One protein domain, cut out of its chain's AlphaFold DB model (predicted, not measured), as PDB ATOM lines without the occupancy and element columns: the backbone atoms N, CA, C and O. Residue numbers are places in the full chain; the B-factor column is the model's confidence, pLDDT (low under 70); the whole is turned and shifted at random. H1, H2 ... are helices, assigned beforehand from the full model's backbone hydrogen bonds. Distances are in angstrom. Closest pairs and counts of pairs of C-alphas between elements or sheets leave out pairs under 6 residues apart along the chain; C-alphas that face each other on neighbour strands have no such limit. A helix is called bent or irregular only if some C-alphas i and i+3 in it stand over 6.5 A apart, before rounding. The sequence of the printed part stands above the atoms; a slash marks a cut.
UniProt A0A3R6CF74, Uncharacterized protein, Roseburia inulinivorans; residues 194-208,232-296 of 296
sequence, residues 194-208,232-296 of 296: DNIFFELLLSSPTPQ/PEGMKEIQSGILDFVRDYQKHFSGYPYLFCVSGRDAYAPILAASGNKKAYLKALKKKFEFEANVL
ATOM      1  N   ASP A 194      16.645   3.569  18.119       90.62
ATOM      2  CA  ASP A 194      16.424   2.724  16.932       90.62
ATOM      3  C   ASP A 194      16.228   1.245  17.281       90.62
ATOM      4  O   ASP A 194      15.249   0.648  16.833       90.62
ATOM      5  N   ASN A 195      17.072   0.685  18.155       89.75
ATOM      6  CA  ASN A 195      16.899  -0.678  18.668       89.75
ATOM      7  C   ASN A 195      15.515  -0.869  19.303       89.75
ATOM      8  O   ASN A 195      14.824  -1.839  19.007       89.75
ATOM      9  N   ILE A 196      15.096   0.090  20.135       87.50
ATOM     10  CA  ILE A 196      13.840   0.017  20.887       87.50
ATOM     11  C   ILE A 196      12.648   0.007  19.930       87.50
ATOM     12  O   ILE A 196      11.688  -0.715  20.163       87.50
ATOM     13  N   PHE A 197      12.684   0.762  18.828       89.12
ATOM     14  CA  PHE A 197      11.581   0.738  17.863       89.12
ATOM     15  C   PHE A 197      11.406  -0.628  17.196       89.12
ATOM     16  O   PHE A 197      10.270  -1.053  16.997       89.12
ATOM     17  N   PHE A 198      12.500  -1.327  16.888       89.94
ATOM     18  CA  PHE A 198      12.432  -2.699  16.379       89.94
ATOM     19  C   PHE A 198      11.954  -3.685  17.446       89.94
ATOM     20  O   PHE A 198      11.058  -4.482  17.172       89.94
ATOM     21  N   GLU A 199      12.507  -3.604  18.657       86.81
ATOM     22  CA  GLU A 199      12.125  -4.463  19.784       86.81
ATOM     23  C   GLU A 199      10.634  -4.311  20.123       86.81
ATOM     24  O   GLU A 199       9.949  -5.307  20.333       86.81
ATOM     25  N   LEU A 200      10.088  -3.092  20.070       84.56
ATOM     26  CA  LEU A 200       8.661  -2.830  20.276       84.56
ATOM     27  C   LEU A 200       7.777  -3.497  19.219       84.56
ATOM     28  O   LEU A 200       6.791  -4.147  19.564       84.56
ATOM     29  N   LEU A 201       8.118  -3.339  17.938       85.69
ATOM     30  CA  LEU A 201       7.325  -3.880  16.827       85.69
ATOM     31  C   LEU A 201       7.321  -5.410  16.784       85.69
ATOM     32  O   LEU A 201       6.423  -5.999  16.191       85.69
ATOM     33  N   LEU A 202       8.327  -6.043  17.382       86.62
ATOM     34  CA  LEU A 202       8.523  -7.491  17.346       86.62
ATOM     35  C   LEU A 202       8.472  -8.123  18.742       86.62
ATOM     36  O   LEU A 202       8.869  -9.273  18.923       86.62
ATOM     37  N   SER A 203       7.951  -7.374  19.713       84.50
ATOM     38  CA  SER A 203       7.736  -7.827  21.083       84.50
ATOM     39  C   SER A 203       6.684  -8.938  21.155       84.50
ATOM     40  O   SER A 203       5.872  -9.145  20.246       84.50
ATOM     41  N   SER A 204       6.723  -9.689  22.254       85.56
ATOM     42  CA  SER A 204       5.826 -10.809  22.526       85.56
ATOM     43  C   SER A 204       5.067 -10.566  23.826       85.56
ATOM     44  O   SER A 204       5.681 -10.119  24.789       85.56
ATOM     45  N   PRO A 205       3.777 -10.948  23.921       86.88
ATOM     46  CA  PRO A 205       3.031 -10.888  25.180       86.88
ATOM     47  C   PRO A 205       3.512 -11.931  26.211       86.88
ATOM     48  O   PRO A 205       2.927 -12.056  27.286       86.88
ATOM     49  N   THR A 206       4.527 -12.729  25.871       87.75
ATOM     50  CA  THR A 206       5.132 -13.707  26.780       87.75
ATOM     51  C   THR A 206       5.957 -12.973  27.839       87.75
ATOM     52  O   THR A 206       6.702 -12.063  27.480       87.75
ATOM     53  N   PRO A 207       5.880 -13.364  29.125       89.44
ATOM     54  CA  PRO A 207       6.719 -12.771  30.157       89.44
ATOM     55  C   PRO A 207       8.211 -12.904  29.837       89.44
ATOM     56  O   PRO A 207       8.637 -13.844  29.159       89.44
ATOM     57  N   GLN A 208       9.021 -12.014  30.406       88.69
ATOM     58  CA  GLN A 208      10.468 -12.060  30.250       88.69
ATOM     59  C   GLN A 208      11.029 -13.427  30.671       88.69
ATOM     60  O   GLN A 208      10.873 -13.844  31.816       88.69
ATOM     61  N   PRO A 232       0.116  -5.933  26.508       87.19
ATOM     62  CA  PRO A 232       0.126  -7.207  25.779       87.19
ATOM     63  C   PRO A 232      -0.914  -7.270  24.648       87.19
ATOM     64  O   PRO A 232      -0.706  -7.968  23.657       87.19
ATOM     65  N   GLU A 233      -2.024  -6.532  24.756       88.69
ATOM     66  CA  GLU A 233      -3.041  -6.474  23.699       88.69
ATOM     67  C   GLU A 233      -2.538  -5.727  22.460       88.69
ATOM     68  O   GLU A 233      -2.707  -6.217  21.345       88.69
ATOM     69  N   GLY A 234      -1.821  -4.610  22.632       87.31
ATOM     70  CA  GLY A 234      -1.168  -3.929  21.513       87.31
ATOM     71  C   GLY A 234      -0.106  -4.793  20.829       87.31
ATOM     72  O   GLY A 234       0.041  -4.732  19.612       87.31
ATOM     73  N   MET A 235       0.604  -5.642  21.582       88.25
ATOM     74  CA  MET A 235       1.563  -6.593  21.002       88.25
ATOM     75  C   MET A 235       0.855  -7.628  20.124       88.25
ATOM     76  O   MET A 235       1.278  -7.876  18.995       88.25
ATOM     77  N   LYS A 236      -0.262  -8.195  20.600       90.44
ATOM     78  CA  LYS A 236      -1.084  -9.134  19.817       90.44
ATOM     79  C   LYS A 236      -1.670  -8.479  18.568       90.44
ATOM     80  O   LYS A 236      -1.725  -9.125  17.521       90.44
ATOM     81  N   GLU A 237      -2.090  -7.217  18.657       91.62
ATOM     82  CA  GLU A 237      -2.594  -6.448  17.514       91.62
ATOM     83  C   GLU A 237      -1.505  -6.273  16.446       91.62
ATOM     84  O   GLU A 237      -1.736  -6.588  15.278       91.62
ATOM     85  N   ILE A 238      -0.293  -5.867  16.845       89.38
ATOM     86  CA  ILE A 238       0.850  -5.740  15.928       89.38
ATOM     87  C   ILE A 238       1.186  -7.089  15.282       89.38
ATOM     88  O   ILE A 238       1.309  -7.168  14.060       89.38
ATOM     89  N   GLN A 239       1.288  -8.162  16.071       90.31
ATOM     90  CA  GLN A 239       1.566  -9.506  15.551       90.31
ATOM     91  C   GLN A 239       0.486  -9.983  14.571       90.31
ATOM     92  O   GLN A 239       0.808 -10.562  13.532       90.31
ATOM     93  N   SER A 240      -0.786  -9.697  14.858       92.31
ATOM     94  CA  SER A 240      -1.897 -10.009  13.954       92.31
ATOM     95  C   SER A 240      -1.756  -9.247  12.637       92.31
ATOM     96  O   SER A 240      -1.803  -9.868  11.578       92.31
ATOM     97  N   GLY A 241      -1.455  -7.946  12.695       93.56
ATOM     98  CA  GLY A 241      -1.205  -7.123  11.510       93.56
ATOM     99  C   GLY A 241      -0.014  -7.601  10.669       93.56
ATOM    100  O   GLY A 241      -0.087  -7.592   9.442       93.56
ATOM    101  N   ILE A 242       1.062  -8.086  11.301       91.19
ATOM    102  CA  ILE A 242       2.199  -8.705  10.595       91.19
ATOM    103  C   ILE A 242       1.741  -9.958   9.839       91.19
ATOM    104  O   ILE A 242       2.076 -10.132   8.667       91.19
ATOM    105  N   LEU A 243       0.964 -10.834  10.484       91.62
ATOM    106  CA  LEU A 243       0.463 -12.051   9.843       91.62
ATOM    107  C   LEU A 243      -0.544 -11.751   8.727       91.62
ATOM    108  O   LEU A 243      -0.530 -12.449   7.712       91.62
ATOM    109  N   ASP A 244      -1.386 -10.733   8.896       95.69
ATOM    110  CA  ASP A 244      -2.316 -10.266   7.867       95.69
ATOM    111  C   ASP A 244      -1.547  -9.759   6.640       95.69
ATOM    112  O   ASP A 244      -1.790 -10.235   5.532       95.69
ATOM    113  N   PHE A 245      -0.528  -8.915   6.844       93.06
ATOM    114  CA  PHE A 245       0.354  -8.457   5.766       93.06
ATOM    115  C   PHE A 245       1.021  -9.626   5.032       93.06
ATOM    116  O   PHE A 245       1.018  -9.659   3.803       93.06
ATOM    117  N   VAL A 246       1.569 -10.607   5.759       91.12
ATOM    118  CA  VAL A 246       2.205 -11.782   5.140       91.12
ATOM    119  C   VAL A 246       1.203 -12.558   4.285       91.12
ATOM    120  O   VAL A 246       1.535 -12.933   3.160       91.12
ATOM    121  N   ARG A 247      -0.024 -12.779   4.775       93.06
ATOM    122  CA  ARG A 247      -1.071 -13.485   4.020       93.06
ATOM    123  C   ARG A 247      -1.470 -12.722   2.756       93.06
ATOM    124  O   ARG A 247      -1.543 -13.331   1.687       93.06
ATOM    125  N   ASP A 248      -1.673 -11.413   2.858       95.25
ATOM    126  CA  ASP A 248      -2.044 -10.568   1.719       95.25
ATOM    127  C   ASP A 248      -0.923 -10.489   0.677       95.25
ATOM    128  O   ASP A 248      -1.178 -10.650  -0.519       95.25
ATOM    129  N   TYR A 249       0.328 -10.336   1.123       93.06
ATOM    130  CA  TYR A 249       1.505 -10.314   0.255       93.06
ATOM    131  C   TYR A 249       1.682 -11.643  -0.489       93.06
ATOM    132  O   TYR A 249       1.832 -11.658  -1.711       93.06
ATOM    133  N   GLN A 250       1.597 -12.771   0.230       91.56
ATOM    134  CA  GLN A 250       1.688 -14.111  -0.358       91.56
ATOM    135  C   GLN A 250       0.584 -14.356  -1.388       91.56
ATOM    136  O   GLN A 250       0.852 -14.877  -2.471       91.56
ATOM    137  N   LYS A 251      -0.654 -13.950  -1.085       94.44
ATOM    138  CA  LYS A 251      -1.785 -14.086  -2.008       94.44
ATOM    139  C   LYS A 251      -1.577 -13.252  -3.271       94.44
ATOM    140  O   LYS A 251      -1.718 -13.778  -4.376       94.44
ATOM    141  N   HIS A 252      -1.234 -11.975  -3.108       95.88
ATOM    142  CA  HIS A 252      -1.086 -11.031  -4.213       95.88
ATOM    143  C   HIS A 252       0.065 -11.411  -5.156       95.88
ATOM    144  O   HIS A 252      -0.098 -11.353  -6.372       95.88
ATOM    145  N   PHE A 253       1.199 -11.861  -4.609       94.19
ATOM    146  CA  PHE A 253       2.400 -12.192  -5.382       94.19
ATOM    147  C   PHE A 253       2.613 -13.693  -5.614       94.19
ATOM    148  O   PHE A 253       3.694 -14.105  -6.026       94.19
ATOM    149  N   SER A 254       1.582 -14.519  -5.425       92.94
ATOM    150  CA  SER A 254       1.645 -15.977  -5.631       92.94
ATOM    151  C   SER A 254       2.150 -16.398  -7.023       92.94
ATOM    152  O   SER A 254       2.801 -17.432  -7.148       92.94
ATOM    153  N   GLY A 255       1.911 -15.584  -8.058       96.25
ATOM    154  CA  GLY A 255       2.418 -15.803  -9.419       96.25
ATOM    155  C   GLY A 255       3.860 -15.341  -9.670       96.25
ATOM    156  O   GLY A 255       4.369 -15.530 -10.773       96.25
ATOM    157  N   TYR A 256       4.526 -14.739  -8.680       95.06
ATOM    158  CA  TYR A 256       5.840 -14.101  -8.824       95.06
ATOM    159  C   TYR A 256       6.790 -14.508  -7.682       95.06
ATOM    160  O   TYR A 256       7.102 -13.685  -6.820       95.06
ATOM    161  N   PRO A 257       7.303 -15.756  -7.666       89.50
ATOM    162  CA  PRO A 257       8.094 -16.276  -6.544       89.50
ATOM    163  C   PRO A 257       9.321 -15.431  -6.177       89.50
ATOM    164  O   PRO A 257       9.689 -15.345  -5.010       89.50
ATOM    165  N   TYR A 258       9.930 -14.755  -7.156       90.44
ATOM    166  CA  TYR A 258      11.081 -13.875  -6.939       90.44
ATOM    167  C   TYR A 258      10.767 -12.655  -6.057       90.44
ATOM    168  O   TYR A 258      11.685 -12.079  -5.482       90.44
ATOM    169  N   LEU A 259       9.494 -12.266  -5.905       91.38
ATOM    170  CA  LEU A 259       9.090 -11.192  -4.989       91.38
ATOM    171  C   LEU A 259       9.085 -11.638  -3.522       91.38
ATOM    172  O   LEU A 259       9.102 -10.796  -2.633       91.38
ATOM    173  N   PHE A 260       9.148 -12.942  -3.239       88.75
ATOM    174  CA  PHE A 260       9.358 -13.433  -1.874       88.75
ATOM    175  C   PHE A 260      10.817 -13.302  -1.411       88.75
ATOM    176  O   PHE A 260      11.092 -13.383  -0.215       88.75
ATOM    177  N   CYS A 261      11.752 -13.021  -2.325       90.12
ATOM    178  CA  CYS A 261      13.137 -12.685  -2.007       90.12
ATOM    179  C   CYS A 261      13.269 -11.195  -1.642       90.12
ATOM    180  O   CYS A 261      13.835 -10.401  -2.392       90.12
ATOM    181  N   VAL A 262      12.733 -10.808  -0.481       91.12
ATOM    182  CA  VAL A 262      12.797  -9.423   0.010       91.12
ATOM    183  C   VAL A 262      14.213  -9.101   0.485       91.12
ATOM    184  O   VAL A 262      14.746  -9.761   1.376       91.12
ATOM    185  N   SER A 263      14.835  -8.074  -0.099       93.88
ATOM    186  CA  SER A 263      16.174  -7.650   0.309       93.88
ATOM    187  C   SER A 263      16.161  -7.033   1.711       93.88
ATOM    188  O   SER A 263      15.184  -6.402   2.120       93.88
ATOM    189  N   GLY A 264      17.282  -7.123   2.434       94.31
ATOM    190  CA  GLY A 264      17.417  -6.479   3.745       94.31
ATOM    191  C   GLY A 264      17.170  -4.967   3.722       94.31
ATOM    192  O   GLY A 264      16.655  -4.396   4.684       94.31
ATOM    193  N   ARG A 265      17.471  -4.313   2.593       94.69
ATOM    194  CA  ARG A 265      17.222  -2.881   2.398       94.69
ATOM    195  C   ARG A 265      15.728  -2.579   2.318       94.69
ATOM    196  O   ARG A 265      15.269  -1.643   2.969       94.69
ATOM    197  N   ASP A 266      14.987  -3.376   1.553       94.56
ATOM    198  CA  ASP A 266      13.542  -3.206   1.390       94.56
ATOM    199  C   ASP A 266      12.797  -3.576   2.673       94.56
ATOM    200  O   ASP A 266      11.887  -2.860   3.082       94.56
ATOM    201  N   ALA A 267      13.251  -4.616   3.378       92.75
ATOM    202  CA  ALA A 267      12.724  -4.986   4.690       92.75
ATOM    203  C   ALA A 267      12.911  -3.871   5.739       92.75
ATOM    204  O   ALA A 267      12.058  -3.688   6.607       92.75
ATOM    205  N   TYR A 268      13.989  -3.079   5.650       94.12
ATOM    206  CA  TYR A 268      14.236  -1.934   6.537       94.12
ATOM    207  C   TYR A 268      13.476  -0.656   6.102       94.12
ATOM    208  O   TYR A 268      13.294   0.275   6.894       94.12
ATOM    209  N   ALA A 269      13.004  -0.574   4.852       93.62
ATOM    210  CA  ALA A 269      12.398   0.636   4.290       93.62
ATOM    211  C   ALA A 269      11.184   1.186   5.073       93.62
ATOM    212  O   ALA A 269      11.126   2.409   5.257       93.62
ATOM    213  N   PRO A 270      10.257   0.362   5.610       91.19
ATOM    214  CA  PRO A 270       9.152   0.861   6.431       91.19
ATOM    215  C   PRO A 270       9.629   1.650   7.656       91.19
ATOM    216  O   PRO A 270       9.059   2.690   7.987       91.19
ATOM    217  N   ILE A 271      10.726   1.221   8.283       90.88
ATOM    218  CA  ILE A 271      11.312   1.915   9.434       90.88
ATOM    219  C   ILE A 271      11.949   3.237   9.016       90.88
ATOM    220  O   ILE A 271      11.834   4.222   9.744       90.88
ATOM    221  N   LEU A 272      12.566   3.317   7.833       91.00
ATOM    222  CA  LEU A 272      13.055   4.598   7.305       91.00
ATOM    223  C   LEU A 272      11.916   5.585   7.084       91.00
ATOM    224  O   LEU A 272      12.056   6.752   7.455       91.00
ATOM    225  N   ALA A 273      10.809   5.119   6.502       92.00
ATOM    226  CA  ALA A 273       9.628   5.937   6.271       92.00
ATOM    227  C   ALA A 273       9.031   6.424   7.603       92.00
ATOM    228  O   ALA A 273       8.826   7.625   7.788       92.00
ATOM    229  N   ALA A 274       8.858   5.519   8.571       90.56
ATOM    230  CA  ALA A 274       8.360   5.828   9.912       90.56
ATOM    231  C   ALA A 274       9.307   6.735  10.724       90.56
ATOM    232  O   ALA A 274       8.867   7.497  11.589       90.56
ATOM    233  N   SER A 275      10.608   6.685  10.427       88.31
ATOM    234  CA  SER A 275      11.635   7.546  11.026       88.31
ATOM    235  C   SER A 275      11.651   8.968  10.455       88.31
ATOM    236  O   SER A 275      12.365   9.833  10.978       88.31
ATOM    237  N   GLY A 276      10.869   9.234   9.404       86.38
ATOM    238  CA  GLY A 276      10.625  10.577   8.889       86.38
ATOM    239  C   GLY A 276      10.102  11.532   9.970       86.38
ATOM    240  O   GLY A 276       9.680  11.121  11.052       86.38
ATOM    241  N   ASN A 277      10.165  12.840   9.699       87.50
ATOM    242  CA  ASN A 277       9.721  13.881  10.635       87.50
ATOM    243  C   ASN A 277      10.268  13.686  12.071       87.50
ATOM    244  O   ASN A 277       9.522  13.630  13.049       87.50
ATOM    245  N   LYS A 278      11.592  13.510  12.195       87.56
ATOM    246  CA  LYS A 278      12.289  13.322  13.484       87.56
ATOM    247  C   LYS A 278      11.708  12.176  14.339       87.56
ATOM    248  O   LYS A 278      11.689  12.277  15.574       87.56
ATOM    249  N   LYS A 279      11.256  11.095  13.684       90.88
ATOM    250  CA  LYS A 279      10.694   9.884  14.308       90.88
ATOM    251  C   LYS A 279       9.418  10.145  15.121       90.88
ATOM    252  O   LYS A 279       9.160   9.450  16.102       90.88
ATOM    253  N   ALA A 280       8.628  11.159  14.760       91.00
ATOM    254  CA  ALA A 280       7.430  11.540  15.514       91.00
ATOM    255  C   ALA A 280       6.435  10.375  15.676       91.00
ATOM    256  O   ALA A 280       5.933  10.150  16.777       91.00
ATOM    257  N   TYR A 281       6.216   9.600  14.609       89.38
ATOM    258  CA  TYR A 281       5.351   8.419  14.633       89.38
ATOM    259  C   TYR A 281       5.875   7.344  15.596       89.38
ATOM    260  O   TYR A 281       5.159   6.922  16.501       89.38
ATOM    261  N   LEU A 282       7.150   6.965  15.465       89.31
ATOM    262  CA  LEU A 282       7.782   5.945  16.308       89.31
ATOM    263  C   LEU A 282       7.804   6.343  17.792       89.31
ATOM    264  O   LEU A 282       7.550   5.520  18.668       89.31
ATOM    265  N   LYS A 283       8.020   7.628  18.094       89.94
ATOM    266  CA  LYS A 283       7.934   8.156  19.466       89.94
ATOM    267  C   LYS A 283       6.513   8.118  20.022       89.94
ATOM    268  O   LYS A 283       6.339   7.841  21.206       89.94
ATOM    269  N   ALA A 284       5.505   8.410  19.200       87.88
ATOM    270  CA  ALA A 284       4.107   8.284  19.603       87.88
ATOM    271  C   ALA A 284       3.736   6.819  19.872       87.88
ATOM    272  O   ALA A 284       3.033   6.545  20.840       87.88
ATOM    273  N   LEU A 285       4.262   5.891  19.066       83.38
ATOM    274  CA  LEU A 285       4.102   4.457  19.280       83.38
ATOM    275  C   LEU A 285       4.761   4.015  20.593       83.38
ATOM    276  O   LEU A 285       4.074   3.457  21.438       83.38
ATOM    277  N   LYS A 286       6.039   4.353  20.826       85.00
ATOM    278  CA  LYS A 286       6.785   4.010  22.057       85.00
ATOM    279  C   LYS A 286       6.041   4.397  23.341       85.00
ATOM    280  O   LYS A 286       6.040   3.634  24.299       85.00
ATOM    281  N   LYS A 287       5.354   5.545  23.357       83.69
ATOM    282  CA  LYS A 287       4.560   5.998  24.517       83.69
ATOM    283  C   LYS A 287       3.387   5.081  24.881       83.69
ATOM    284  O   LYS A 287       2.898   5.180  25.997       83.69
ATOM    285  N   LYS A 288       2.921   4.221  23.971       77.00
ATOM    286  CA  LYS A 288       1.816   3.285  24.225       77.00
ATOM    287  C   LYS A 288       2.251   1.975  24.896       77.00
ATOM    288  O   LYS A 288       1.381   1.193  25.257       77.00
ATOM    289  N   PHE A 289       3.554   1.711  25.022       70.69
ATOM    290  CA  PHE A 289       4.082   0.385  25.373       70.69
ATOM    291  C   PHE A 289       4.971   0.352  26.630       70.69
ATOM    292  O   PHE A 289       5.601  -0.671  26.832       70.69
ATOM    293  N   GLU A 290       5.048   1.431  27.435       64.06
ATOM    294  CA  GLU A 290       5.878   1.555  28.667       64.06
ATOM    295  C   GLU A 290       7.064   0.563  28.737       64.06
ATOM    296  O   GLU A 290       7.000  -0.470  29.396       64.06
ATOM    297  N   PHE A 291       8.138   0.851  27.995       60.34
ATOM    298  CA  PHE A 291       9.242  -0.092  27.788       60.34
ATOM    299  C   PHE A 291      10.371   0.085  28.818       60.34
ATOM    300  O   PHE A 291      10.930   1.180  28.930       60.34
ATOM    301  N   GLU A 292      10.767  -0.991  29.507       56.78
ATOM    302  CA  GLU A 292      12.015  -1.049  30.284       56.78
ATOM    303  C   GLU A 292      13.175  -1.457  29.348       56.78
ATOM    304  O   GLU A 292      13.275  -2.597  28.903       56.78
ATOM    305  N   ALA A 293      14.079  -0.525  29.025       54.28
ATOM    306  CA  ALA A 293      15.280  -0.845  28.248       54.28
ATOM    307  C   ALA A 293      16.334  -1.568  29.110       54.28
ATOM    308  O   ALA A 293      16.450  -1.313  30.306       54.28
ATOM    309  N   ASN A 294      17.178  -2.395  28.482       50.19
ATOM    310  CA  ASN A 294      18.328  -3.061  29.117       50.19
ATOM    311  C   ASN A 294      17.990  -4.057  30.242       50.19
ATOM    312  O   ASN A 294      18.769  -4.193  31.188       50.19
ATOM    313  N   VAL A 295      16.882  -4.796  30.132       52.19
ATOM    314  CA  VAL A 295      16.535  -5.811  31.136       52.19
ATOM    315  C   VAL A 295      17.551  -6.966  31.099       52.19
ATOM    316  O   VAL A 295      17.642  -7.728  30.132       52.19
ATOM    317  N   LEU A 296      18.364  -7.039  32.152       41.31
ATOM    318  CA  LEU A 296      19.365  -8.065  32.449       41.31
ATOM    319  C   LEU A 296      19.126  -8.599  33.853       41.31
ATOM    320  O   LEU A 296      19.220  -7.770  34.794       41.31
TER     321      LEU A 296
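This is residues 194 to 208 and 232 to 296 of the 296 residues of an uncharacterized protein of Roseburia inulinivorans (UniProt A0A3R6CF74). A loose, open frame of helices: the long helix H2 makes one side, the chain turns round beyond its end at residues 253 to 256, and H3, H4 and H5 then lead back towards the first part of H2. H1 lies between H5 and the first part of H2, and the frame's contacts are few, with residues 243 to 248 of H2, residues 251 to 258 and residues 261 to 270 standing free. The printed part has 80 residues with five named helices, in the order H1, H2, H3, H4, H5, and no named strand; its class is all helix. The whole is loose, with a radius of gyration of the C-alphas of 14.9 A, and the C-alphas span 43 by 30 by 22 A along their three main axes.

H2, residues 232 to 252, is the longest helix, 30.3 A from first to last C-alpha; it begins at C-alpha 232 at (0.126, -7.207, 25.779) and ends at C-alpha 252 at (-1.086, -11.031, -4.213). H3 is residues 257 to 260, 5.6 A long. H4, residues 264 to 274, is 16.5 A long and irregular, with C-alphas 267 and 270 7.1 A apart. H5, residues 276 to 286, is 15.2 A long and irregular too, with C-alphas 278 and 281 8.6 A apart; it ends at C-alpha 286 at (6.785, 4.010, 22.057). H1, residues 194 to 201, is 11.2 A long.

H2 touches no helix. It is close to but not clearly touching H1, about perpendicular at 85 degrees; their closest C-alphas, those of Leu 201 and Ile 238, are 6.8 A apart. H2 is also close to but not clearly touching H3, with the closest C-alphas, those of Gln 250 and Phe 260, 7.8 A apart. H3 and H4 are apart. H4 and H5 are close but not clearly touching, about perpendicular at 86 degrees; their closest C-alphas, those of Ala 274 and Tyr 281, are 6.2 A apart. H5 and H1 only just touch, with 3 pairs of C-alphas within 8 A, the closest being those of Phe 197 and Leu 282 at 6.6 A; they run the same way at a steep tilt of 48 degrees. H2 is apart from H4 and from H5. Every O i to N i+4 pair is within hydrogen-bond range in H1 and H2; in H4 it is 5 of 7 and in H5 4 of 7, and H3 is too short for such a pair.

The two C-alphas farthest apart, those of Gly 255 and Leu 296, are 45.8 A apart. Residues 209 to 231 are not printed, and C-alphas 208 and 232 are 12.3 A apart across this cut. The links H2 to H3, H3 to H4 and H4 to H5 are tight; the link H1 to H2 runs across the cut. The mean pLDDT of the printed part is 86.7, and residues 290 to 296 are under 70.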